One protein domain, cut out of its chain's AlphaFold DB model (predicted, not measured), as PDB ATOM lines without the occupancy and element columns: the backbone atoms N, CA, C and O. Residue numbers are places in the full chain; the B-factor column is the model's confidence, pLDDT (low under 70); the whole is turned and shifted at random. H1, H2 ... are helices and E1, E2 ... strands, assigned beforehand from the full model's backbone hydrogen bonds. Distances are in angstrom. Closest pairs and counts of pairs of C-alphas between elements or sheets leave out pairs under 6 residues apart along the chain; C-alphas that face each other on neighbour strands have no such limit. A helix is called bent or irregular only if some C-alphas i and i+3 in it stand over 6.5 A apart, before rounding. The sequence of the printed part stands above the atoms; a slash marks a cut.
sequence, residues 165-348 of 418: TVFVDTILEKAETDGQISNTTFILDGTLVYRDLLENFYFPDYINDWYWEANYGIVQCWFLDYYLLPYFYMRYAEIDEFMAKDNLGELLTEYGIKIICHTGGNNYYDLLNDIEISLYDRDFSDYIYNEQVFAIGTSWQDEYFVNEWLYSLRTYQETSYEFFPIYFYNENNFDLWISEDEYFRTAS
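Overview. This is residues 165 to 348 of the 418 residues of an uncharacterized protein of Clostridiales bacterium (UniProt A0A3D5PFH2). A strongly twisted sheet of seven strands forms the core and curls round the long helix H8 on one face; H1 covers part of the other face, and on that side, away from H8, the helices H4, H5 and H6 gather as a lobe that makes one end of the longest axis. The sheet with H8 on one face and H1 on the other gives three layers. The printed part has 184 residues, with eight named helices and seven named strands in the order H1 E1 H2 H3 H4 H5 H6 E2 E3 E4 H7 E5 H8 E6 E7, a mixed class of helices and strands. The mixed sheet runs E4 E3 E2 E1 E5 E6 E7. The whole is compact, with a radius of gyration of the C-alphas of 15.8 A and spans of 45 by 32 by 31 A.

Arrangement. H1, residues 165 to 175, is on the sheet at a height of 8.8 A, over E6, residues 326 to 329, and only just over E5, residues 292 to 298, where 3 of its C-alphas fall. On the local plane it runs along the strands, at 2 degrees to E6. E1, residues 184 to 188, is parallel to E5, with N 185 and O 292 at 2.9 A, and to E2, residues 258 to 264, with N 186 and O 258 at 2.8 A. H2, residues 190 to 193, is on the sheet on the same face as H1. H3, residues 195 to 200, only grazes the sheet with residues 195 to 199. H4, residues 203 to 215, and H5, residues 222 to 246, are not on the sheet; they touch about perpendicular at 87 degrees, the C-alphas of Tyr 211 and Lys 245 being closest at 5.6 A. H5 touches H2 with residues 222 to 224 alone, closest at the C-alphas of Phe 223 and Leu 192, 5.6 A. H6, residues 248 to 254, only grazes the sheet and touches H4, the closest C-alphas, those of Leu 248 and Asn 208, being 5.1 A apart. E1, these five helices and E2 form a strand-helix-strand unit, two parallel neighbour strands with helices between. E2, E3, residues 267 to 270, and E4, residues 275 to 278, form a meander, each strand the antiparallel neighbour of the one before, made of two hairpins; N 269 and O 261 are 2.8 A apart, as are N 268 and O 277. H7, residues 284 to 288, only grazes the sheet. H8, residues 303 to 320, lies on the opposite face from H1; the C-alphas of Trp 309 and His 262 in E2 come within 7.4 A. E5, H8 and E6 form a second unit with a right-handed crossover; N 327 and O 295 are 2.8 A apart. E7, residues 344 to 347, is parallel to E6, with N 345 and O 326 at 2.8 A. Every O i to N i+4 pair is within hydrogen-bond range in H1, H6, H7 and H8, but 1 of 2 in H3, 7 of 9 in H4 and 15 of 21 in H5; H2 is too short for such a pair.

Along the chain. H1 begins at C-alpha 165, (15.281, -20.803, -42.904), and is 15.5 A long. H4, 18.2 A, is irregular, with C-alphas 208 and 211 7.4 A apart. H5, 20.0 A, is irregular too, with C-alphas 239 and 242 9.2 A apart and a kink of 151 degrees near residue 240. E2 measures 18.5 A, E5 20.4 A and H8 25.5 A. H8 begins at C-alpha 303, (25.849, -1.760, -37.952), and E7 ends at C-alpha 347, (24.579, -15.703, -45.922).

Size, cuts and confidence. The two C-alphas farthest apart, those of Phe 242 and Asp 335, are 45.9 A apart. The printed part has no cut. The link from E6 to E7, residues 330 to 343, is long. The mean pLDDT of the printed part is 88.7; residues 195 to 200 and residue 217 are under 70.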
ATOM      1  N   THR A 165      15.598 -19.427 -43.293       87.69
ATOM      2  CA  THR A 165      15.281 -20.803 -42.904       87.69
ATOM      3  C   THR A 165      16.369 -21.800 -43.324       87.69
ATOM      4  O   THR A 165      16.774 -22.654 -42.535       87.69
ATOM      5  N   VAL A 166      16.926 -21.645 -44.528       86.31
ATOM      6  CA  VAL A 166      18.028 -22.482 -45.043       86.31
ATOM      7  C   VAL A 166      19.322 -22.218 -44.269       86.31
ATOM      8  O   VAL A 166      20.084 -23.143 -43.973       86.31
ATOM      9  N   PHE A 167      19.568 -20.951 -43.929       90.31
ATOM     10  CA  PHE A 167      20.696 -20.529 -43.103       90.31
ATOM     11  C   PHE A 167      20.678 -21.230 -41.743       90.31
ATOM     12  O   PHE A 167      21.693 -21.809 -41.352       90.31
ATOM     13  N   VAL A 168      19.530 -21.249 -41.060       91.62
ATOM     14  CA  VAL A 168      19.408 -21.910 -39.756       91.62
ATOM     15  C   VAL A 168      19.496 -23.432 -39.882       91.62
ATOM     16  O   VAL A 168      20.273 -24.039 -39.143       91.62
ATOM     17  N   ASP A 169      18.794 -24.054 -40.841       87.62
ATOM     18  CA  ASP A 169      18.865 -25.513 -41.045       87.62
ATOM     19  C   ASP A 169      20.303 -25.984 -41.290       87.62
ATOM     20  O   ASP A 169      20.763 -26.939 -40.667       87.62
ATOM     21  N   THR A 170      21.055 -25.256 -42.121       88.88
ATOM     22  CA  THR A 170      22.459 -25.579 -42.414       88.88
ATOM     23  C   THR A 170      23.323 -25.586 -41.147       88.88
ATOM     24  O   THR A 170      24.234 -26.405 -41.013       88.88
ATOM     25  N   ILE A 171      23.092 -24.655 -40.218       93.50
ATOM     26  CA  ILE A 171      23.858 -24.580 -38.966       93.50
ATOM     27  C   ILE A 171      23.496 -25.759 -38.064       93.50
ATOM     28  O   ILE A 171      24.390 -26.424 -37.535       93.50
ATOM     29  N   LEU A 172      22.203 -26.050 -37.928       92.12
ATOM     30  CA  LEU A 172      21.710 -27.160 -37.116       92.12
ATOM     31  C   LEU A 172      22.161 -28.515 -37.673       92.12
ATOM     32  O   LEU A 172      22.506 -29.406 -36.905       92.12
ATOM     33  N   GLU A 173      22.253 -28.652 -38.996       88.00
ATOM     34  CA  GLU A 173      22.821 -29.829 -39.657       88.00
ATOM     35  C   GLU A 173      24.283 -30.035 -39.293       88.00
ATOM     36  O   GLU A 173      24.705 -31.149 -39.003       88.00
ATOM     37  N   LYS A 174      25.067 -28.955 -39.279       90.19
ATOM     38  CA  LYS A 174      26.487 -29.016 -38.917       90.19
ATOM     39  C   LYS A 174      26.706 -29.317 -37.437       90.19
ATOM     40  O   LYS A 174      27.747 -29.877 -37.097       90.19
ATOM     41  N   ALA A 175      25.765 -28.928 -36.582       92.00
ATOM     42  CA  ALA A 175      25.774 -29.264 -35.163       92.00
ATOM     43  C   ALA A 175      25.332 -30.716 -34.895       92.00
ATOM     44  O   ALA A 175      25.636 -31.287 -33.850       92.00
ATOM     45  N   GLU A 176      24.608 -31.333 -35.827       89.44
ATOM     46  CA  GLU A 176      24.096 -32.687 -35.670       89.44
ATOM     47  C   GLU A 176      25.191 -33.740 -35.889       89.44
ATOM     48  O   GLU A 176      25.930 -33.722 -36.872       89.44
ATOM     49  N   THR A 177      25.271 -34.703 -34.974       80.44
ATOM     50  CA  THR A 177      26.109 -35.900 -35.080       80.44
ATOM     51  C   THR A 177      25.229 -37.129 -34.860       80.44
ATOM     52  O   THR A 177      24.546 -37.235 -33.847       80.44
ATOM     53  N   ASP A 178      25.218 -38.061 -35.819       75.44
ATOM     54  CA  ASP A 178      24.421 -39.299 -35.767       75.44
ATOM     55  C   ASP A 178      22.911 -39.093 -35.492       75.44
ATOM     56  O   ASP A 178      22.270 -39.908 -34.831       75.44
ATOM     57  N   GLY A 179      22.315 -38.020 -36.029       74.06
ATOM     58  CA  GLY A 179      20.872 -37.763 -35.916       74.06
ATOM     59  C   GLY A 179      20.465 -36.827 -34.774       74.06
ATOM     60  O   GLY A 179      19.287 -36.492 -34.664       74.06
ATOM     61  N   GLN A 180      21.404 -36.428 -33.906       81.56
ATOM     62  CA  GLN A 180      21.137 -35.640 -32.696       81.56
ATOM     63  C   GLN A 180      22.219 -34.578 -32.462       81.56
ATOM     64  O   GLN A 180      23.337 -34.690 -32.955       81.56
ATOM     65  N   ILE A 181      21.896 -33.532 -31.705       91.19
ATOM     66  CA  ILE A 181      22.869 -32.522 -31.259       91.19
ATOM     67  C   ILE A 181      23.270 -32.887 -29.829       91.19
ATOM     68  O   ILE A 181      22.420 -33.260 -29.041       91.19
ATOM     69  N   SER A 182      24.542 -32.818 -29.457       93.75
ATOM     70  CA  SER A 182      24.946 -33.031 -28.060       93.75
ATOM     71  C   SER A 182      26.289 -32.372 -27.806       93.75
ATOM     72  O   SER A 182      27.099 -32.273 -28.723       93.75
ATOM     73  N   ASN A 183      26.532 -31.936 -26.567       95.88
ATOM     74  CA  ASN A 183      27.749 -31.219 -26.181       95.88
ATOM     75  C   ASN A 183      28.046 -30.047 -27.136       95.88
ATOM     76  O   ASN A 183      29.167 -29.899 -27.634       95.88
ATOM     77  N   THR A 184      27.024 -29.226 -27.396       97.50
ATOM     78  CA  THR A 184      27.070 -28.108 -28.343       97.50
ATOM     79  C   THR A 184      26.686 -26.807 -27.652       97.50
ATOM     80  O   THR A 184      25.653 -26.720 -26.990       97.50
ATOM     81  N   THR A 185      27.492 -25.766 -27.835       97.81
ATOM     82  CA  THR A 185      27.160 -24.406 -27.397       97.81
ATOM     83  C   THR A 185      26.730 -23.558 -28.586       97.81
ATOM     84  O   THR A 185      27.497 -23.387 -29.532       97.81
ATOM     85  N   PHE A 186      25.537 -22.979 -28.510       98.06
ATOM     86  CA  PHE A 186      25.067 -21.941 -29.423       98.06
ATOM     87  C   PHE A 186      25.246 -20.574 -28.768       98.06
ATOM     88  O   PHE A 186      24.695 -20.323 -27.701       98.06
ATOM     89  N   ILE A 187      26.009 -19.692 -29.407       96.88
ATOM     90  CA  ILE A 187      26.170 -18.294 -29.018       96.88
ATOM     91  C   ILE A 187      25.338 -17.446 -29.977       96.88
ATOM     92  O   ILE A 187      25.669 -17.319 -31.151       96.88
ATOM     93  N   LEU A 188      24.248 -16.875 -29.489       96.12
ATOM     94  CA  LEU A 188      23.327 -16.059 -30.265       96.12
ATOM     95  C   LEU A 188      23.660 -14.578 -30.076       96.12
ATOM     96  O   LEU A 188      23.998 -14.147 -28.967       96.12
ATOM     97  N   ASP A 189      23.529 -13.781 -31.131       93.25
ATOM     98  CA  ASP A 189      23.388 -12.343 -30.936       93.25
ATOM     99  C   ASP A 189      22.062 -12.011 -30.221       93.25
ATOM    100  O   ASP A 189      21.117 -12.806 -30.187       93.25
ATOM    101  N   GLY A 190      21.977 -10.809 -29.646       89.56
ATOM    102  CA  GLY A 190      20.788 -10.376 -28.909       89.56
ATOM    103  C   GLY A 190      19.544 -10.126 -29.772       89.56
ATOM    104  O   GLY A 190      18.434 -10.039 -29.244       89.56
ATOM    105  N   THR A 191      19.695  -9.999 -31.093       89.56
ATOM    106  CA  THR A 191      18.583  -9.747 -32.025       89.56
ATOM    107  C   THR A 191      17.713 -10.980 -32.213       89.56
ATOM    108  O   THR A 191      16.501 -10.846 -32.370       89.56
ATOM    109  N   LEU A 192      18.309 -12.171 -32.113       91.88
ATOM    110  CA  LEU A 192      17.605 -13.444 -32.231       91.88
ATOM    111  C   LEU A 192      16.657 -13.698 -31.052       91.88
ATOM    112  O   LEU A 192      15.621 -14.328 -31.231       91.88
ATOM    113  N   VAL A 193      16.978 -13.192 -29.859       86.88
ATOM    114  CA  VAL A 193      16.203 -13.467 -28.636       86.88
ATOM    115  C   VAL A 193      15.291 -12.301 -28.226       86.88
ATOM    116  O   VAL A 193      14.377 -12.495 -27.438       86.88
ATOM    117  N   TYR A 194      15.459 -11.124 -28.837       73.06
ATOM    118  CA  TYR A 194      14.766  -9.866 -28.528       73.06
ATOM    119  C   TYR A 194      15.048  -9.338 -27.109       73.06
ATOM    120  O   TYR A 194      14.744  -9.962 -26.093       73.06
ATOM    121  N   ARG A 195      15.615  -8.128 -27.020       62.28
ATOM    122  CA  ARG A 195      16.161  -7.599 -25.759       62.28
ATOM    123  C   ARG A 195      15.127  -7.451 -24.640       62.28
ATOM    124  O   ARG A 195      15.457  -7.702 -23.488       62.28
ATOM    125  N   ASP A 196      13.885  -7.092 -24.962       63.69
ATOM    126  CA  ASP A 196      12.848  -6.911 -23.934       63.69
ATOM    127  C   ASP A 196      12.453  -8.240 -23.266       63.69
ATOM    128  O   ASP A 196      11.957  -8.224 -22.138       63.69
ATOM    129  N   LEU A 197      12.684  -9.387 -23.918       66.44
ATOM    130  CA  LEU A 197      12.436 -10.692 -23.305       66.44
ATOM    131  C   LEU A 197      13.489 -11.000 -22.240       66.44
ATOM    132  O   LEU A 197      13.135 -11.438 -21.149       66.44
ATOM    133  N   LEU A 198      14.758 -10.675 -22.510       66.25
ATOM    134  CA  LEU A 198      15.890 -10.862 -21.587       66.25
ATOM    135  C   LEU A 198      15.705 -10.118 -20.255       66.25
ATOM    136  O   LEU A 198      16.261 -10.527 -19.243       66.25
ATOM    137  N   GLU A 199      14.906  -9.049 -20.232       66.06
ATOM    138  CA  GLU A 199      14.648  -8.256 -19.024       66.06
ATOM    139  C   GLU A 199      13.369  -8.668 -18.265       66.06
ATOM    140  O   GLU A 199      13.211  -8.303 -17.099       66.06
ATOM    141  N   ASN A 200      12.437  -9.393 -18.902       69.06
ATOM    142  CA  ASN A 200      11.086  -9.618 -18.366       69.06
ATOM    143  C   ASN A 200      10.673 -11.092 -18.247       69.06
ATOM    144  O   ASN A 200       9.643 -11.372 -17.628       69.06
ATOM    145  N   PHE A 201      11.449 -12.018 -18.811       72.69
ATOM    146  CA  PHE A 201      11.151 -13.446 -18.800       72.69
ATOM    147  C   PHE A 201      12.168 -14.231 -17.987       72.69
ATOM    148  O   PHE A 201      13.365 -13.960 -18.014       72.69
ATOM    149  N   TYR A 202      11.671 -15.256 -17.302       85.38
ATOM    150  CA  TYR A 202      12.506 -16.336 -16.804       85.38
ATOM    151  C   TYR A 202      12.588 -17.395 -17.910       85.38
ATOM    152  O   TYR A 202      11.653 -18.172 -18.110       85.38
ATOM    153  N   PHE A 203      13.678 -17.364 -18.683       89.19
ATOM    154  CA  PHE A 203      13.840 -18.184 -19.889       89.19
ATOM    155  C   PHE A 203      13.723 -19.698 -19.675       89.19
ATOM    156  O   PHE A 203      13.141 -20.344 -20.549       89.19
ATOM    157  N   PRO A 204      14.192 -20.279 -18.552       92.19
ATOM    158  CA  PRO A 204      14.019 -21.709 -18.325       92.19
ATOM    159  C   PRO A 204      12.546 -22.142 -18.321       92.19
ATOM    160  O   PRO A 204      12.215 -23.156 -18.931       92.19
ATOM    161  N   ASP A 205      11.649 -21.353 -17.711       90.44
ATOM    162  CA  ASP A 205      10.206 -21.644 -17.734       90.44
ATOM    163  C   ASP A 205       9.640 -21.469 -19.148       90.44
ATOM    164  O   ASP A 205       8.938 -22.350 -19.628       90.44
ATOM    165  N   TYR A 206      10.013 -20.394 -19.856       90.00
ATOM    166  CA  TYR A 206       9.591 -20.182 -21.247       90.00
ATOM    167  C   TYR A 206       9.970 -21.364 -22.157       90.00
ATOM    168  O   TYR A 206       9.136 -21.839 -22.921       90.00
ATOM    169  N   ILE A 207      11.196 -21.888 -22.053       92.38
ATOM    170  CA  ILE A 207      11.649 -23.025 -22.869       92.38
ATOM    171  C   ILE A 207      10.923 -24.322 -22.484       92.38
ATOM    172  O   ILE A 207      10.614 -25.125 -23.364       92.38
ATOM    173  N   ASN A 208      10.640 -24.544 -21.197       91.69
ATOM    174  CA  ASN A 208       9.913 -25.734 -20.743       91.69
ATOM    175  C   ASN A 208       8.422 -25.694 -21.116       91.69
ATOM    176  O   ASN A 208       7.868 -26.723 -21.495       91.69
ATOM    177  N   ASP A 209       7.794 -24.518 -21.074       87.88
ATOM    178  CA  ASP A 209       6.380 -24.329 -21.415       87.88
ATOM    179  C   ASP A 209       6.146 -24.135 -22.929       87.88
ATOM    180  O   ASP A 209       5.005 -24.219 -23.403       87.88
ATOM    181  N   TRP A 210       7.221 -23.926 -23.701       88.81
ATOM    182  CA  TRP A 210       7.197 -23.564 -25.121       88.81
ATOM    183  C   TRP A 210       6.264 -24.437 -25.969       88.81
ATOM    184  O   TRP A 210       5.465 -23.909 -26.742       88.81
ATOM    185  N   TYR A 211       6.318 -25.767 -25.816       86.94
ATOM    186  CA  TYR A 211       5.500 -26.698 -26.605       86.94
ATOM    187  C   TYR A 211       4.006 -26.361 -26.509       86.94
ATOM    188  O   TYR A 211       3.287 -26.336 -27.513       86.94
ATOM    189  N   TRP A 212       3.524 -26.100 -25.294       83.69
ATOM    190  CA  TRP A 212       2.117 -25.815 -25.053       83.69
ATOM    191  C   TRP A 212       1.740 -24.435 -25.579       83.69
ATOM    192  O   TRP A 212       0.705 -24.297 -26.231       83.69
ATOM    193  N   GLU A 213       2.587 -23.433 -25.352       82.44
ATOM    194  CA  GLU A 213       2.376 -22.074 -25.853       82.44
ATOM    195  C   GLU A 213       2.328 -22.014 -27.386       82.44
ATOM    196  O   GLU A 213       1.396 -21.426 -27.947       82.44
ATOM    197  N   ALA A 214       3.249 -22.705 -28.062       78.31
ATOM    198  CA  ALA A 214       3.282 -22.815 -29.516       78.31
ATOM    199  C   ALA A 214       1.990 -23.443 -30.071       78.31
ATOM    200  O   ALA A 214       1.421 -22.943 -31.040       78.31
ATOM    201  N   ASN A 215       1.451 -24.476 -29.409       76.12
ATOM    202  CA  ASN A 215       0.167 -25.091 -29.779       76.12
ATOM    203  C   ASN A 215      -1.047 -24.166 -29.565       76.12
ATOM    204  O   ASN A 215      -2.094 -24.363 -30.185       76.12
ATOM    205  N   TYR A 216      -0.926 -23.145 -28.714       73.75
ATOM    206  CA  TYR A 216      -1.925 -22.081 -28.574       73.75
ATOM    207  C   TYR A 216      -1.697 -20.904 -29.536       73.75
ATOM    208  O   TYR A 216      -2.457 -19.933 -29.492       73.75
ATOM    209  N   GLY A 217      -0.690 -20.983 -30.413       67.62
ATOM    210  CA  GLY A 217      -0.324 -19.916 -31.343       67.62
ATOM    211  C   GLY A 217       0.314 -18.707 -30.657       67.62
ATOM    212  O   GLY A 217       0.270 -17.602 -31.196       67.62
ATOM    213  N   ILE A 218       0.861 -18.888 -29.452       71.62
ATOM    214  CA  ILE A 218       1.582 -17.838 -28.736       71.62
ATOM    215  C   ILE A 218       3.013 -17.819 -29.271       71.62
ATOM    216  O   ILE A 218       3.717 -18.821 -29.209       71.62
ATOM    217  N   VAL A 219       3.426 -16.667 -29.795       70.00
ATOM    218  CA  VAL A 219       4.796 -16.404 -30.245       70.00
ATOM    219  C   VAL A 219       5.363 -15.320 -29.346       70.00
ATOM    220  O   VAL A 219       4.801 -14.223 -29.271       70.00
ATOM    221  N   GLN A 220       6.464 -15.624 -28.671       76.94
ATOM    222  CA  GLN A 220       7.159 -14.686 -27.795       76.94
ATOM    223  C   GLN A 220       8.527 -14.318 -28.366       76.94
ATOM    224  O   GLN A 220       8.871 -13.139 -28.411       76.94
ATOM    225  N   CYS A 221       9.270 -15.307 -28.865       85.12
ATOM    226  CA  CYS A 221      10.604 -15.154 -29.422       85.12
ATOM    227  C   CYS A 221      10.686 -15.841 -30.788       85.12
ATOM    228  O   CYS A 221      10.921 -17.041 -30.884       85.12
ATOM    229  N   TRP A 222      10.542 -15.064 -31.863       82.62
ATOM    230  CA  TRP A 222      10.454 -15.573 -33.235       82.62
ATOM    231  C   TRP A 222      11.522 -16.614 -33.608       82.62
ATOM    232  O   TRP A 222      11.199 -17.669 -34.147       82.62
ATOM    233  N   PHE A 223      12.799 -16.343 -33.329       89.19
ATOM    234  CA  PHE A 223      13.864 -17.274 -33.700       89.19
ATOM    235  C   PHE A 223      13.770 -18.600 -32.933       89.19
ATOM    236  O   PHE A 223      13.918 -19.677 -33.516       89.19
ATOM    237  N   LEU A 224      13.513 -18.531 -31.625       89.56
ATOM    238  CA  LEU A 224      13.382 -19.720 -30.791       89.56
ATOM    239  C   LEU A 224      12.121 -20.502 -31.168       89.56
ATOM    240  O   LEU A 224      12.208 -21.707 -31.384       89.56
ATOM    241  N   ASP A 225      10.998 -19.803 -31.336       85.00
ATOM    242  CA  ASP A 225       9.681 -20.382 -31.591       85.00
ATOM    243  C   ASP A 225       9.565 -21.065 -32.953       85.00
ATOM    244  O   ASP A 225       8.888 -22.083 -33.060       85.00
ATOM    245  N   TYR A 226      10.206 -20.524 -33.994       81.94
ATOM    246  CA  TYR A 226      10.065 -21.045 -35.359       81.94
ATOM    247  C   TYR A 226      11.227 -21.907 -35.835       81.94
ATOM    248  O   TYR A 226      11.051 -22.652 -36.801       81.94
ATOM    249  N   TYR A 227      12.392 -21.825 -35.189       87.44
ATOM    250  CA  TYR A 227      13.590 -22.506 -35.678       87.44
ATOM    251  C   TYR A 227      14.231 -23.392 -34.618       87.44
ATOM    252  O   TYR A 227      14.329 -24.600 -34.815       87.44
ATOM    253  N   LEU A 228      14.675 -22.820 -33.496       90.62
ATOM    254  CA  LEU A 228      15.557 -23.549 -32.584       90.62
ATOM    255  C   LEU A 228      14.807 -24.577 -31.718       90.62
ATOM    256  O   LEU A 228      15.208 -25.741 -31.659       90.62
ATOM    257  N   LEU A 229      13.712 -24.176 -31.066       89.81
ATOM    258  CA  LEU A 229      12.948 -25.051 -30.171       89.81
ATOM    259  C   LEU A 229      12.143 -26.130 -30.919       89.81
ATOM    260  O   LEU A 229      12.228 -27.284 -30.491       89.81
ATOM    261  N   PRO A 230      11.473 -25.851 -32.064       86.38
ATOM    262  CA  PRO A 230      10.881 -26.905 -32.892       86.38
ATOM    263  C   PRO A 230      11.892 -27.967 -33.299       86.38
ATOM    264  O   PRO A 230      11.613 -29.164 -33.210       86.38
ATOM    265  N   TYR A 231      13.094 -27.533 -33.693       87.12
ATOM    266  CA  TYR A 231      14.144 -28.453 -34.095       87.12
ATOM    267  C   TYR A 231      14.518 -29.409 -32.968       87.12
ATOM    268  O   TYR A 231      14.533 -30.628 -33.154       87.12
ATOM    269  N   PHE A 232      14.795 -28.860 -31.786       90.12
ATOM    270  CA  PHE A 232      15.124 -29.665 -30.622       90.12
ATOM    271  C   PHE A 232      13.985 -30.593 -30.228       90.12
ATOM    272  O   PHE A 232      14.214 -31.793 -30.090       90.12
ATOM    273  N   TYR A 233      12.766 -30.068 -30.109       87.81
ATOM    274  CA  TYR A 233      11.597 -30.880 -29.807       87.81
ATOM    275  C   TYR A 233      11.517 -32.091 -30.736       87.81
ATOM    276  O   TYR A 233      11.409 -33.213 -30.256       87.81
ATOM    277  N   MET A 234      11.659 -31.907 -32.050       80.81
ATOM    278  CA  MET A 234      11.528 -33.029 -32.979       80.81
ATOM    279  C   MET A 234      12.674 -34.033 -32.907       80.81
ATOM    280  O   MET A 234      12.427 -35.230 -33.041       80.81
ATOM    281  N   ARG A 235      13.909 -33.596 -32.642       84.50
ATOM    282  CA  ARG A 235      15.034 -34.527 -32.444       84.50
ATOM    283  C   ARG A 235      14.925 -35.325 -31.152       84.50
ATOM    284  O   ARG A 235      15.358 -36.474 -31.108       84.50
ATOM    285  N   TYR A 236      14.342 -34.735 -30.116       87.56
ATOM    286  CA  TYR A 236      14.300 -35.346 -28.794       87.56
ATOM    287  C   TYR A 236      12.983 -36.036 -28.457       87.56
ATOM    288  O   TYR A 236      12.995 -36.972 -27.659       87.56
ATOM    289  N   ALA A 237      11.871 -35.667 -29.092       85.31
ATOM    290  CA  ALA A 237      10.582 -36.322 -28.887       85.31
ATOM    291  C   ALA A 237      10.597 -37.793 -29.331       85.31
ATOM    292  O   ALA A 237       9.885 -38.614 -28.759       85.31
ATOM    293  N   GLU A 238      11.450 -38.154 -30.299       82.00
ATOM    294  CA  GLU A 238      11.677 -39.553 -30.687       82.00
ATOM    295  C   GLU A 238      12.360 -40.381 -29.584       82.00
ATOM    296  O   GLU A 238      12.241 -41.609 -29.562       82.00
ATOM    297  N   ILE A 239      13.079 -39.722 -28.672       85.12
ATOM    298  CA  ILE A 239      13.807 -40.355 -27.569       85.12
ATOM    299  C   ILE A 239      12.951 -40.358 -26.302       85.12
ATOM    300  O   ILE A 239      12.768 -41.405 -25.679       85.12
ATOM    301  N   ASP A 240      12.441 -39.183 -25.931       89.31
ATOM    302  CA  ASP A 240      11.609 -38.955 -24.756       89.31
ATOM    303  C   ASP A 240      10.578 -37.855 -25.045       89.31
ATOM    304  O   ASP A 240      10.778 -36.670 -24.775       89.31
ATOM    305  N   GLU A 241       9.445 -38.266 -25.616       87.94
ATOM    306  CA  GLU A 241       8.326 -37.380 -25.947       87.94
ATOM    307  C   GLU A 241       7.797 -36.612 -24.728       87.94
ATOM    308  O   GLU A 241       7.360 -35.472 -24.863       87.94
ATOM    309  N   PHE A 242       7.827 -37.213 -23.536       90.06
ATOM    310  CA  PHE A 242       7.318 -36.564 -22.330       90.06
ATOM    311  C   PHE A 242       8.237 -35.415 -21.907       90.06
ATOM    312  O   PHE A 242       7.774 -34.287 -21.737       90.06
ATOM    313  N   MET A 243       9.543 -35.679 -21.810       91.44
ATOM    314  CA  MET A 243      10.523 -34.640 -21.484       91.44
ATOM    315  C   MET A 243      10.571 -33.551 -22.555       91.44
ATOM    316  O   MET A 243      10.617 -32.375 -22.215       91.44
ATOM    317  N   ALA A 244      10.486 -33.911 -23.839       88.50
ATOM    318  CA  ALA A 244      10.495 -32.936 -24.927       88.50
ATOM    319  C   ALA A 244       9.291 -31.973 -24.891       88.50
ATOM    320  O   ALA A 244       9.424 -30.835 -25.334       88.50
ATOM    321  N   LYS A 245       8.128 -32.405 -24.376       87.88
ATOM    322  CA  LYS A 245       6.925 -31.559 -24.256       87.88
ATOM    323  C   LYS A 245       6.902 -30.703 -23.002       87.88
ATOM    324  O   LYS A 245       6.491 -29.553 -23.080       87.88
ATOM    325  N   ASP A 246       7.274 -31.284 -21.865       89.25
ATOM    326  CA  ASP A 246       7.021 -30.668 -20.559       89.25
ATOM    327  C   ASP A 246       8.292 -30.117 -19.888       89.25
ATOM    328  O   ASP A 246       8.186 -29.352 -18.935       89.25
ATOM    329  N   ASN A 247       9.491 -30.531 -20.322       93.31
ATOM    330  CA  ASN A 247      10.769 -30.178 -19.683       93.31
ATOM    331  C   ASN A 247      11.918 -30.090 -20.709       93.31
ATOM    332  O   ASN A 247      13.008 -30.633 -20.493       93.31
ATOM    333  N   LEU A 248      11.678 -29.440 -21.856       93.94
ATOM    334  CA  LEU A 248      12.654 -29.384 -22.948       93.94
ATOM    335  C   LEU A 248      13.994 -28.786 -22.494       93.94
ATOM    336  O   LEU A 248      15.042 -29.303 -22.865       93.94
ATOM    337  N   GLY A 249      13.989 -27.743 -21.661       95.19
ATOM    338  CA  GLY A 249      15.213 -27.106 -21.168       95.19
ATOM    339  C   GLY A 249      16.078 -28.036 -20.309       95.19
ATOM    340  O   GLY A 249      17.304 -28.048 -20.452       95.19
ATOM    341  N   GLU A 250      15.450 -28.865 -19.465       93.94
ATOM    342  CA  GLU A 250      16.158 -29.896 -18.692       93.94
ATOM    343  C   GLU A 250      16.772 -30.936 -19.630       93.94
ATOM    344  O   GLU A 250      17.961 -31.238 -19.524       93.94
ATOM    345  N   LEU A 251      16.000 -31.398 -20.616       94.31
ATOM    346  CA  LEU A 251      16.469 -32.355 -21.612       94.31
ATOM    347  C   LEU A 251      17.670 -31.812 -22.400       94.31
ATOM    348  O   LEU A 251      18.687 -32.486 -22.515       94.31
ATOM    349  N   LEU A 252      17.616 -30.565 -22.876       95.94
ATOM    350  CA  LEU A 252      18.747 -29.925 -23.558       95.94
ATOM    351  C   LEU A 252      20.000 -29.873 -22.673       95.94
ATOM    352  O   LEU A 252      21.105 -30.164 -23.139       95.94
ATOM    353  N   THR A 253      19.824 -29.568 -21.389       95.50
ATOM    354  CA  THR A 253      20.919 -29.527 -20.415       95.50
ATOM    355  C   THR A 253      21.536 -30.912 -20.193       95.50
ATOM    356  O   THR A 253      22.762 -31.031 -20.127       95.50
ATOM    357  N   GLU A 254      20.729 -31.978 -20.138       94.31
ATOM    358  CA  GLU A 254      21.216 -33.363 -20.019       94.31
ATOM    359  C   GLU A 254      22.073 -33.797 -21.216       94.31
ATOM    360  O   GLU A 254      23.058 -34.520 -21.042       94.31
ATOM    361  N   TYR A 255      21.748 -33.311 -22.417       94.38
ATOM    362  CA  TYR A 255      22.535 -33.536 -23.635       94.38
ATOM    363  C   TYR A 255      23.725 -32.572 -23.777       94.38
ATOM    364  O   TYR A 255      24.412 -32.577 -24.801       94.38
ATOM    365  N   GLY A 256      24.006 -31.752 -22.759       95.62
ATOM    366  CA  GLY A 256      25.140 -30.830 -22.745       95.62
ATOM    367  C   GLY A 256      24.982 -29.644 -23.699       95.62
ATOM    368  O   GLY A 256      25.983 -29.043 -24.095       95.62
ATOM    369  N   ILE A 257      23.751 -29.312 -24.096       97.19
ATOM    370  CA  ILE A 257      23.471 -28.147 -24.936       97.19
ATOM    371  C   ILE A 257      23.479 -26.884 -24.077       97.19
ATOM    372  O   ILE A 257      22.969 -26.871 -22.960       97.19
ATOM    373  N   LYS A 258      24.063 -25.812 -24.616       97.06
ATOM    374  CA  LYS A 258      24.074 -24.474 -24.011       97.06
ATOM    375  C   LYS A 258      23.579 -23.458 -25.033       97.06
ATOM    376  O   LYS A 258      23.985 -23.527 -26.195       97.06
ATOM    377  N   ILE A 259      22.737 -22.514 -24.612       96.69
ATOM    378  CA  ILE A 259      22.225 -21.439 -25.474       96.69
ATOM    379  C   ILE A 259      22.538 -20.106 -24.802       96.69
ATOM    380  O   ILE A 259      21.911 -19.724 -23.820       96.69
ATOM    381  N   ILE A 260      23.544 -19.417 -25.326       94.81
ATOM    382  CA  ILE A 260      24.157 -18.236 -24.728       94.81
ATOM    383  C   ILE A 260      23.828 -17.027 -25.593       94.81
ATOM    384  O   ILE A 260      24.253 -16.959 -26.739       94.81
ATOM    385  N   CYS A 261      23.093 -16.060 -25.067       93.62
ATOM    386  CA  CYS A 261      22.641 -14.892 -25.816       93.62
ATOM    387  C   CYS A 261      23.421 -13.634 -25.423       93.62
ATOM    388  O   CYS A 261      23.613 -13.375 -24.237       93.62
ATOM    389  N   HIS A 262      23.860 -12.834 -26.395       91.62
ATOM    390  CA  HIS A 262      24.499 -11.539 -26.143       91.62
ATOM    391  C   HIS A 262      23.490 -10.506 -25.627       91.62
ATOM    392  O   HIS A 262      22.475 -10.238 -26.265       91.62
ATOM    393  N   THR A 263      23.789  -9.884 -24.486       88.75
ATOM    394  CA  THR A 263      22.922  -8.870 -23.853       88.75
ATOM    395  C   THR A 263      23.441  -7.441 -24.023       88.75
ATOM    396  O   THR A 263      22.741  -6.482 -23.694       88.75
ATOM    397  N   GLY A 264      24.657  -7.276 -24.552       86.31
ATOM    398  CA  GLY A 264      25.311  -5.987 -24.761       86.31
ATOM    399  C   GLY A 264      26.693  -5.900 -24.112       86.31
ATOM    400  O   GLY A 264      26.996  -6.517 -23.087       86.31
ATOM    401  N   GLY A 265      27.566  -5.107 -24.721       85.56
ATOM    402  CA  GLY A 265      28.978  -5.014 -24.386       85.56
ATOM    403  C   GLY A 265      29.656  -6.377 -24.489       85.56
ATOM    404  O   GLY A 265      29.667  -7.006 -25.541       85.56
ATOM    405  N   ASN A 266      30.212  -6.838 -23.371       88.62
ATOM    406  CA  ASN A 266      30.863  -8.147 -23.256       88.62
ATOM    407  C   ASN A 266      30.039  -9.136 -22.424       88.62
ATOM    408  O   ASN A 266      30.607 -10.083 -21.882       88.62
ATOM    409  N   ASN A 267      28.744  -8.867 -22.253       90.69
ATOM    410  CA  ASN A 267      27.867  -9.651 -21.400       90.69
ATOM    411  C   ASN A 267      26.979 -10.567 -22.236       90.69
ATOM    412  O   ASN A 267      26.556 -10.238 -23.347       90.69
ATOM    413  N   TYR A 268      26.716 -11.722 -21.651       91.94
ATOM    414  CA  TYR A 268      25.941 -12.803 -22.207       91.94
ATOM    415  C   TYR A 268      25.031 -13.377 -21.124       91.94
ATOM    416  O   TYR A 268      25.268 -13.187 -19.930       91.94
ATOM    417  N   TYR A 269      23.997 -14.084 -21.550       91.88
ATOM    418  CA  TYR A 269      23.011 -14.701 -20.683       91.88
ATOM    419  C   TYR A 269      22.706 -16.121 -21.171       91.88
ATOM    420  O   TYR A 269      22.408 -16.317 -22.349       91.88
ATOM    421  N   ASP A 270      22.836 -17.113 -20.290       93.94
ATOM    422  CA  ASP A 270      22.457 -18.500 -20.567       93.94
ATOM    423  C   ASP A 270      20.946 -18.673 -20.395       93.94
ATOM    424  O   ASP A 270      20.423 -18.599 -19.279       93.94
ATOM    425  N   LEU A 271      20.264 -18.945 -21.509       93.75
ATOM    426  CA  LEU A 271      18.810 -19.091 -21.557       93.75
ATOM    427  C   LEU A 271      18.314 -20.336 -20.809       93.75
ATOM    428  O   LEU A 271      17.180 -20.351 -20.342       93.75
ATOM    429  N   LEU A 272      19.132 -21.385 -20.699       94.62
ATOM    430  CA  LEU A 272      18.725 -22.647 -20.072       94.62
ATOM    431  C   LEU A 272      18.894 -22.623 -18.553       94.62
ATOM    432  O   LEU A 272      18.161 -23.307 -17.842       94.62
ATOM    433  N   ASN A 273      19.853 -21.842 -18.055       91.69
ATOM    434  CA  ASN A 273      20.246 -21.860 -16.645       91.69
ATOM    435  C   ASN A 273      19.973 -20.550 -15.891       91.69
ATOM    436  O   ASN A 273      20.180 -20.522 -14.678       91.69
ATOM    437  N   ASP A 274      19.520 -19.491 -16.572       90.06
ATOM    438  CA  ASP A 274      19.315 -18.153 -15.994       90.06
ATOM    439  C   ASP A 274      20.602 -17.587 -15.361       90.06
ATOM    440  O   ASP A 274      20.656 -17.215 -14.187       90.06
ATOM    441  N   ILE A 275      21.692 -17.576 -16.138       90.50
ATOM    442  CA  ILE A 275      23.014 -17.127 -15.672       90.50
ATOM    443  C   ILE A 275      23.536 -16.002 -16.565       90.50
ATOM    444  O   ILE A 275      23.734 -16.193 -17.761       90.50
ATOM    445  N   GLU A 276      23.839 -14.846 -15.969       90.62
ATOM    446  CA  GLU A 276      24.606 -13.775 -16.616       90.62
ATOM    447  C   GLU A 276      26.115 -14.028 -16.524       90.62
ATOM    448  O   GLU A 276      26.633 -14.403 -15.468       90.62
ATOM    449  N   ILE A 277      26.829 -13.795 -17.628       90.75
ATOM    450  CA  ILE A 277      28.255 -14.116 -17.765       90.75
ATOM    451  C   ILE A 277      28.932 -13.069 -18.638       90.75
ATOM    452  O   ILE A 277      28.401 -12.657 -19.667       90.75
ATOM    453  N   SER A 278      30.134 -12.654 -18.257       90.19
ATOM    454  CA  SER A 278      30.955 -11.740 -19.042       90.19
ATOM    455  C   SER A 278      32.123 -12.462 -19.708       90.19
ATOM    456  O   SER A 278      32.736 -13.336 -19.104       90.19
ATOM    457  N   LEU A 279      32.545 -12.022 -20.898       85.06
ATOM    458  CA  LEU A 279      33.790 -12.507 -21.526       85.06
ATOM    459  C   LEU A 279      35.041 -12.273 -20.676       85.06
ATOM    460  O   LEU A 279      36.071 -12.906 -20.896       85.06
ATOM    461  N   TYR A 280      34.984 -11.321 -19.743       80.94
ATOM    462  CA  TYR A 280      36.086 -11.055 -18.823       80.94
ATOM    463  C   TYR A 280      36.046 -11.913 -17.560       80.94
ATOM    464  O   TYR A 280      37.001 -11.867 -16.772       80.94
ATOM    465  N   ASP A 281      34.983 -12.687 -17.352       82.44
ATOM    466  CA  ASP A 281      34.958 -13.655 -16.273       82.44
ATOM    467  C   ASP A 281      35.987 -14.740 -16.563       82.44
ATOM    468  O   ASP A 281      36.093 -15.266 -17.670       82.44
ATOM    469  N   ARG A 282      36.783 -15.070 -15.541       70.50
ATOM    470  CA  ARG A 282      37.882 -16.040 -15.672       70.50
ATOM    471  C   ARG A 282      37.422 -17.411 -16.158       70.50
ATOM    472  O   ARG A 282      38.235 -18.133 -16.722       70.50
ATOM    473  N   ASP A 283      36.149 -17.713 -15.949       81.62
ATOM    474  CA  ASP A 283      35.559 -19.012 -16.208       81.62
ATOM    475  C   ASP A 283      34.698 -18.992 -17.489       81.62
ATOM    476  O   ASP A 283      34.055 -19.990 -17.784       81.62
ATOM    477  N   PHE A 284      34.678 -17.895 -18.274       87.19
ATOM    478  CA  PHE A 284      33.872 -17.820 -19.505       87.19
ATOM    479  C   PHE A 284      34.232 -18.934 -20.492       87.19
ATOM    480  O   PHE A 284      33.340 -19.612 -20.993       87.19
ATOM    481  N   SER A 285      35.532 -19.162 -20.727       86.94
ATOM    482  CA  SER A 285      36.008 -20.274 -21.561       86.94
ATOM    483  C   SER A 285      35.481 -21.616 -21.066       86.94
ATOM    484  O   SER A 285      34.864 -22.349 -21.829       86.94
ATOM    485  N   ASP A 286      35.645 -21.907 -19.775       88.06
ATOM    486  CA  ASP A 286      35.159 -23.156 -19.181       88.06
ATOM    487  C   ASP A 286      33.630 -23.274 -19.289       88.06
ATOM    488  O   ASP A 286      33.089 -24.370 -19.450       88.06
ATOM    489  N   TYR A 287      32.928 -22.142 -19.233       90.50
ATOM    490  CA  TYR A 287      31.483 -22.093 -19.321       90.50
ATOM    491  C   TYR A 287      30.972 -22.397 -20.725       90.50
ATOM    492  O   TYR A 287      30.091 -23.241 -20.876       90.50
ATOM    493  N   ILE A 288      31.515 -21.756 -21.762       91.56
ATOM    494  CA  ILE A 288      31.061 -21.986 -23.139       91.56
ATOM    495  C   ILE A 288      31.639 -23.263 -23.750       91.56
ATOM    496  O   ILE A 288      31.133 -23.721 -24.776       91.56
ATOM    497  N   TYR A 289      32.666 -23.848 -23.127       91.31
ATOM    498  CA  TYR A 289      33.349 -25.021 -23.647       91.31
ATOM    499  C   TYR A 289      32.387 -26.189 -23.868       91.31
ATOM    500  O   TYR A 289      31.606 -26.571 -22.989       91.31
ATOM    501  N   ASN A 290      32.475 -26.747 -25.068       93.75
ATOM    502  CA  ASN A 290      31.757 -27.914 -25.544       93.75
ATOM    503  C   ASN A 290      32.526 -28.490 -26.743       93.75
ATOM    504  O   ASN A 290      33.437 -27.840 -27.264       93.75
ATOM    505  N   GLU A 291      32.196 -29.708 -27.179       92.06
ATOM    506  CA  GLU A 291      32.858 -30.318 -28.347       92.06
ATOM    507  C   GLU A 291      32.652 -29.476 -29.607       92.06
ATOM    508  O   GLU A 291      33.536 -29.392 -30.464       92.06
ATOM    509  N   GLN A 292      31.499 -28.815 -29.683       95.31
ATOM    510  CA  GLN A 292      31.172 -27.873 -30.733       95.31
ATOM    511  C   GLN A 292      30.691 -26.546 -30.150       95.31
ATOM    512  O   GLN A 292      29.909 -26.504 -29.198       95.31
ATOM    513  N   VAL A 293      31.120 -25.449 -30.768       97.00
ATOM    514  CA  VAL A 293      30.651 -24.097 -30.463       97.00
ATOM    515  C   VAL A 293      30.263 -23.437 -31.780       97.00
ATOM    516  O   VAL A 293      31.011 -23.509 -32.752       97.00
ATOM    517  N   PHE A 294      29.092 -22.815 -31.820       97.69
ATOM    518  CA  PHE A 294      28.547 -22.131 -32.990       97.69
ATOM    519  C   PHE A 294      28.095 -20.742 -32.573       97.69
ATOM    520  O   PHE A 294      27.276 -20.628 -31.669       97.69
ATOM    521  N   ALA A 295      28.582 -19.695 -33.234       97.50
ATOM    522  CA  ALA A 295      28.004 -18.365 -33.088       97.50
ATOM    523  C   ALA A 295      27.047 -18.067 -34.245       97.50
ATOM    524  O   ALA A 295      27.370 -18.366 -35.393       97.50
ATOM    525  N   ILE A 296      25.883 -17.489 -33.946       97.88
ATOM    526  CA  ILE A 296      24.824 -17.181 -34.912       97.88
ATOM    527  C   ILE A 296      24.370 -15.742 -34.697       97.88
ATOM    528  O   ILE A 296      24.012 -15.365 -33.582       97.88
ATOM    529  N   GLY A 297      24.363 -14.952 -35.766       95.69
ATOM    530  CA  GLY A 297      23.838 -13.595 -35.715       95.69
ATOM    531  C   GLY A 297      23.253 -13.103 -37.028       95.69
ATOM    532  O   GLY A 297      23.285 -13.798 -38.047       95.69
ATOM    533  N   THR A 298      22.708 -11.896 -36.986       94.56
ATOM    534  CA  THR A 298      21.959 -11.255 -38.058       94.56
ATOM    535  C   THR A 298      22.306  -9.775 -38.170       94.56
ATOM    536  O   THR A 298      22.808  -9.138 -37.242       94.56
ATOM    537  N   SER A 299      21.987  -9.194 -39.319       93.44
ATOM    538  CA  SER A 299      22.070  -7.755 -39.545       93.44
ATOM    539  C   SER A 299      20.784  -7.004 -39.178       93.44
ATOM    540  O   SER A 299      20.578  -5.921 -39.707       93.44
ATOM    541  N   TRP A 300      19.879  -7.550 -38.355       90.75
ATOM    542  CA  TRP A 300      18.563  -6.931 -38.104       90.75
ATOM    543  C   TRP A 300      18.611  -5.653 -37.260       90.75
ATOM    544  O   TRP A 300      17.686  -4.842 -37.306       90.75
ATOM    545  N   GLN A 301      19.685  -5.462 -36.494       90.50
ATOM    546  CA  GLN A 301      19.989  -4.198 -35.821       90.50
ATOM    547  C   GLN A 301      20.957  -3.353 -36.654       90.50
ATOM    548  O   GLN A 301      21.426  -3.761 -37.716       90.50
ATOM    549  N   ASP A 302      21.259  -2.150 -36.169       91.44
ATOM    550  CA  ASP A 302      22.227  -1.283 -36.827       91.44
ATOM    551  C   ASP A 302      23.651  -1.872 -36.851       91.44
ATOM    552  O   ASP A 302      24.032  -2.767 -36.088       91.44
ATOM    553  N   GLU A 303      24.467  -1.328 -37.752       93.00
ATOM    554  CA  GLU A 303      25.849  -1.760 -37.952       93.00
ATOM    555  C   GLU A 303      26.716  -1.573 -36.690       93.00
ATOM    556  O   GLU A 303      27.715  -2.271 -36.511       93.00
ATOM    557  N   TYR A 304      26.360  -0.645 -35.793       92.31
ATOM    558  CA  TYR A 304      27.099  -0.424 -34.550       92.31
ATOM    559  C   TYR A 304      26.913  -1.599 -33.588       92.31
ATOM    560  O   TYR A 304      27.904  -2.125 -33.080       92.31
ATOM    561  N   PHE A 305      25.671  -2.049 -33.394       91.75
ATOM    562  CA  PHE A 305      25.357  -3.229 -32.590       91.75
ATOM    563  C   PHE A 305      26.051  -4.484 -33.136       91.75
ATOM    564  O   PHE A 305      26.717  -5.205 -32.391       91.75
ATOM    565  N   VAL A 306      25.955  -4.712 -34.450       93.81
ATOM    566  CA  VAL A 306      26.595  -5.858 -35.117       93.81
ATOM    567  C   VAL A 306      28.110  -5.845 -34.897       93.81
ATOM    568  O   VAL A 306      28.700  -6.858 -34.516       93.81
ATOM    569  N   ASN A 307      28.750  -4.690 -35.092       93.19
ATOM    570  CA  ASN A 307      30.188  -4.552 -34.887       93.19
ATOM    571  C   ASN A 307      30.598  -4.758 -33.425       93.19
ATOM    572  O   ASN A 307      31.661  -5.326 -33.179       93.19
ATOM    573  N   GLU A 308      29.785  -4.321 -32.464       92.50
ATOM    574  CA  GLU A 308      30.042  -4.546 -31.042       92.50
ATOM    575  C   GLU A 308      30.104  -6.044 -30.719       92.50
ATOM    576  O   GLU A 308      31.097  -6.510 -30.152       92.50
ATOM    577  N   TRP A 309      29.093  -6.807 -31.141       94.00
ATOM    578  CA  TRP A 309      29.031  -8.253 -30.920       94.00
ATOM    579  C   TRP A 309      30.174  -9.000 -31.626       94.00
ATOM    580  O   TRP A 309      30.895  -9.778 -30.993       94.00
ATOM    581  N   LEU A 310      30.423  -8.709 -32.909       95.19
ATOM    582  CA  LEU A 310      31.502  -9.347 -33.678       95.19
ATOM    583  C   LEU A 310      32.889  -9.028 -33.108       95.19
ATOM    584  O   LEU A 310      33.735  -9.919 -33.012       95.19
ATOM    585  N   TYR A 311      33.133  -7.780 -32.696       92.50
ATOM    586  CA  TYR A 311      34.393  -7.386 -32.065       92.50
ATOM    587  C   TYR A 311      34.599  -8.099 -30.725       92.50
ATOM    588  O   TYR A 311      35.710  -8.548 -30.427       92.50
ATOM    589  N   SER A 312      33.530  -8.227 -29.939       90.81
ATOM    590  CA  SER A 312      33.512  -8.933 -28.658       90.81
ATOM    591  C   SER A 312      33.919 -10.406 -28.828       90.81
ATOM    592  O   SER A 312      34.898 -10.854 -28.222       90.81
ATOM    593  N   LEU A 313      33.263 -11.128 -29.745       92.50
ATOM    594  CA  LEU A 313      33.583 -12.526 -30.054       92.50
ATOM    595  C   LEU A 313      34.986 -12.694 -30.635       92.50
ATOM    596  O   LEU A 313      35.719 -13.588 -30.219       92.50
ATOM    597  N   ARG A 314      35.401 -11.830 -31.564       92.06
ATOM    598  CA  ARG A 314      36.732 -11.940 -32.173       92.06
ATOM    599  C   ARG A 314      37.862 -11.691 -31.206       92.06
ATOM    600  O   ARG A 314      38.810 -12.471 -31.166       92.06
ATOM    601  N   THR A 315      37.728 -10.654 -30.388       89.69
ATOM    602  CA  THR A 315      38.697 -10.379 -29.326       89.69
ATOM    603  C   THR A 315      38.831 -11.592 -28.410       89.69
ATOM    604  O   THR A 315      39.942 -11.963 -28.032       89.69
ATOM    605  N   TYR A 316      37.716 -12.243 -28.072       90.38
ATOM    606  CA  TYR A 316      37.747 -13.473 -27.296       90.38
ATOM    607  C   TYR A 316      38.512 -14.590 -28.017       90.38
ATOM    608  O   TYR A 316      39.517 -15.044 -27.478       90.38
ATOM    609  N   GLN A 317      38.129 -14.960 -29.244       92.56
ATOM    610  CA  GLN A 317      38.775 -16.054 -29.987       92.56
ATOM    611  C   GLN A 317      40.295 -15.863 -30.129       92.56
ATOM    612  O   GLN A 317      41.071 -16.802 -29.945       92.56
ATOM    613  N   GLU A 318      40.743 -14.633 -30.396       91.00
ATOM    614  CA  GLU A 318      42.168 -14.307 -30.519       91.00
ATOM    615  C   GLU A 318      42.923 -14.366 -29.183       91.00
ATOM    616  O   GLU A 318      44.105 -14.718 -29.148       91.00
ATOM    617  N   THR A 319      42.269 -14.003 -28.078       89.50
ATOM    618  CA  THR A 319      42.913 -13.952 -26.756       89.50
ATOM    619  C   THR A 319      42.934 -15.306 -26.054       89.50
ATOM    620  O   THR A 319      43.931 -15.623 -25.397       89.50
ATOM    621  N   SER A 320      41.879 -16.110 -26.208       88.12
ATOM    622  CA  SER A 320      41.768 -17.461 -25.647       88.12
ATOM    623  C   SER A 320      42.394 -18.539 -26.536       88.12
ATOM    624  O   SER A 320      42.691 -19.626 -26.044       88.12
ATOM    625  N   TYR A 321      42.670 -18.236 -27.813       89.75
ATOM    626  CA  TYR A 321      43.040 -19.216 -28.844       89.75
ATOM    627  C   TYR A 321      41.964 -20.294 -29.059       89.75
ATOM    628  O   TYR A 321      42.276 -21.435 -29.412       89.75
ATOM    629  N   GLU A 322      40.697 -19.933 -28.863       89.56
ATOM    630  CA  GLU A 322      39.542 -20.806 -29.068       89.56
ATOM    631  C   GLU A 322      38.770 -20.338 -30.300       89.56
ATOM    632  O   GLU A 322      38.043 -19.350 -30.256       89.56
ATOM    633  N   PHE A 323      38.945 -21.036 -31.421       93.25
ATOM    634  CA  PHE A 323      38.328 -20.666 -32.692       93.25
ATOM    635  C   PHE A 323      37.128 -21.554 -32.996       93.25
ATOM    636  O   PHE A 323      37.219 -22.782 -32.971       93.25
ATOM    637  N   PHE A 324      36.012 -20.916 -33.324       95.00
ATOM    638  CA  PHE A 324      34.752 -21.555 -33.679       95.00
ATOM    639  C   PHE A 324      34.058 -20.766 -34.792       95.00
ATOM    640  O   PHE A 324      34.318 -19.566 -34.949       95.00
ATOM    641  N   PRO A 325      33.198 -21.410 -35.594       96.19
ATOM    642  CA  PRO A 325      32.525 -20.731 -36.684       96.19
ATOM    643  C   PRO A 325      31.531 -19.673 -36.185       96.19
ATOM    644  O   PRO A 325      30.766 -19.900 -35.244       96.19
ATOM    645  N   ILE A 326      31.535 -18.528 -36.865       96.94
ATOM    646  CA  ILE A 326      30.569 -17.442 -36.707       96.94
ATOM    647  C   ILE A 326      29.740 -17.387 -37.991       96.94
ATOM    648  O   ILE A 326      30.251 -17.031 -39.055       96.94
ATOM    649  N   TYR A 327      28.469 -17.752 -37.880       96.25
ATOM    650  CA  TYR A 327      27.484 -17.706 -38.950       96.25
ATOM    651  C   TYR A 327      26.681 -16.416 -38.857       96.25
ATOM    652  O   TYR A 327      26.146 -16.083 -37.801       96.25
ATOM    653  N   PHE A 328      26.590 -15.688 -39.964       95.00
ATOM    654  CA  PHE A 328      25.977 -14.369 -39.985       95.00
ATOM    655  C   PHE A 328      25.024 -14.198 -41.167       95.00
ATOM    656  O   PHE A 328      25.432 -14.317 -42.326       95.00
ATOM    657  N   TYR A 329      23.760 -13.901 -40.878       93.62
ATOM    658  CA  TYR A 329      22.750 -13.585 -41.882       93.62
ATOM    659  C   TYR A 329      22.740 -12.077 -42.165       93.62
ATOM    660  O   TYR A 329      22.251 -11.281 -41.364       93.62
ATOM    661  N   ASN A 330      23.322 -11.680 -43.296       90.88
ATOM    662  CA  ASN A 330      23.535 -10.285 -43.675       90.88
ATOM    663  C   ASN A 330      22.453  -9.790 -44.644       90.88
ATOM    664  O   ASN A 330      22.722  -9.521 -45.814       90.88
ATOM    665  N   GLU A 331      21.223  -9.693 -44.155       87.06
ATOM    666  CA  GLU A 331      20.075  -9.187 -44.915       87.06
ATOM    667  C   GLU A 331      20.243  -7.726 -45.355       87.06
ATOM    668  O   GLU A 331      19.872  -7.375 -46.468       87.06
ATOM    669  N   ASN A 332      20.861  -6.895 -44.511       88.00
ATOM    670  CA  ASN A 332      21.075  -5.465 -44.759       88.00
ATOM    671  C   ASN A 332      22.381  -5.165 -45.514       88.00
ATOM    672  O   ASN A 332      22.766  -4.001 -45.629       88.00
ATOM    673  N   ASN A 333      23.069  -6.201 -46.008       86.88
ATOM    674  CA  ASN A 333      24.243  -6.081 -46.871       86.88
ATOM    675  C   ASN A 333      25.354  -5.173 -46.296       86.88
ATOM    676  O   ASN A 333      25.981  -4.383 -47.002       86.88
ATOM    677  N   PHE A 334      25.599  -5.267 -44.985       90.25
ATOM    678  CA  PHE A 334      26.661  -4.510 -44.322       90.25
ATOM    679  C   PHE A 334      28.048  -4.942 -44.815       90.25
ATOM    680  O   PHE A 334      28.308  -6.135 -44.992       90.25
ATOM    681  N   ASP A 335      28.955  -3.975 -44.972       90.06
ATOM    682  CA  ASP A 335      30.368  -4.222 -45.276       90.06
ATOM    683  C   ASP A 335      31.126  -4.559 -43.983       90.06
ATOM    684  O   ASP A 335      31.560  -3.686 -43.229       90.06
ATOM    685  N   LEU A 336      31.229  -5.854 -43.681       90.38
ATOM    686  CA  LEU A 336      31.802  -6.335 -42.426       90.38
ATOM    687  C   LEU A 336      33.314  -6.551 -42.549       90.38
ATOM    688  O   LEU A 336      33.789  -7.323 -43.385       90.38
ATOM    689  N   TRP A 337      34.077  -5.962 -41.626       92.75
ATOM    690  CA  TRP A 337      35.550  -6.026 -41.588       92.75
ATOM    691  C   TRP A 337      36.135  -7.442 -41.423       92.75
ATOM    692  O   TRP A 337      37.313  -7.667 -41.686       92.75
ATOM    693  N   ILE A 338      35.318  -8.388 -40.967       90.50
ATOM    694  CA  ILE A 338      35.640  -9.798 -40.699       90.50
ATOM    695  C   ILE A 338      35.311 -10.718 -41.894       90.50
ATOM    696  O   ILE A 338      35.495 -11.929 -41.805       90.50
ATOM    697  N   SER A 339      34.814 -10.165 -43.007       85.50
ATOM    698  CA  SER A 339      34.302 -10.915 -44.168       85.50
ATOM    699  C   SER A 339      35.284 -11.930 -44.769       85.50
ATOM    700  O   SER A 339      34.848 -12.967 -45.262       85.50
ATOM    701  N   GLU A 340      36.593 -11.673 -44.697       85.94
ATOM    702  CA  GLU A 340      37.641 -12.564 -45.228       85.94
ATOM    703  C   GLU A 340      38.150 -13.616 -44.223       85.94
ATOM    704  O   GLU A 340      39.047 -14.401 -44.545       85.94
ATOM    705  N   ASP A 341      37.635 -13.641 -42.993       89.31
ATOM    706  CA  ASP A 341      38.159 -14.531 -41.960       89.31
ATOM    707  C   ASP A 341      37.721 -15.998 -42.140       89.31
ATOM    708  O   ASP A 341      36.562 -16.308 -42.418       89.31
ATOM    709  N   GLU A 342      38.650 -16.930 -41.904       90.62
ATOM    710  CA  GLU A 342      38.456 -18.366 -42.125       90.62
ATOM    711  C   GLU A 342      37.356 -19.019 -41.270       90.62
ATOM    712  O   GLU A 342      36.836 -20.069 -41.664       90.62
ATOM    713  N   TYR A 343      36.962 -18.415 -40.145       92.56
ATOM    714  CA  TYR A 343      35.872 -18.893 -39.281       92.56
ATOM    715  C   TYR A 343      34.561 -18.130 -39.483       92.56
ATOM    716  O   TYR A 343      33.554 -18.490 -38.878       92.56
ATOM    717  N   PHE A 344      34.540 -17.099 -40.325       93.56
ATOM    718  CA  PHE A 344      33.336 -16.320 -40.585       93.56
ATOM    719  C   PHE A 344      32.589 -16.863 -41.807       93.56
ATOM    720  O   PHE A 344      33.188 -17.229 -42.821       93.56
ATOM    721  N   ARG A 345      31.269 -16.995 -41.698       92.38
ATOM    722  CA  ARG A 345      30.397 -17.547 -42.737       92.38
ATOM    723  C   ARG A 345      29.184 -16.649 -42.888       92.38
ATOM    724  O   ARG A 345      28.356 -16.578 -41.988       92.38
ATOM    725  N   THR A 346      29.069 -15.978 -44.026       89.81
ATOM    726  CA  THR A 346      27.943 -15.089 -44.313       89.81
ATOM    727  C   THR A 346      26.930 -15.749 -45.226       89.81
ATOM    728  O   THR A 346      27.291 -16.502 -46.133       89.81
ATOM    729  N   ALA A 347      25.660 -15.455 -44.987       88.06
ATOM    730  CA  ALA A 347      24.579 -15.703 -45.922       88.06
ATOM    731  C   ALA A 347      23.883 -14.379 -46.235       88.06
ATOM    732  O   ALA A 347      23.520 -13.630 -45.331       88.06
ATOM    733  N   SER A 348      23.717 -14.106 -47.519       82.81
ATOM    734  CA  SER A 348      22.920 -13.020 -48.082       82.81
ATOM    735  C   SER A 348      22.534 -13.437 -49.501       82.81
ATOM    736  O   SER A 348      23.163 -14.331 -50.074       82.81
TER     737      SER A 348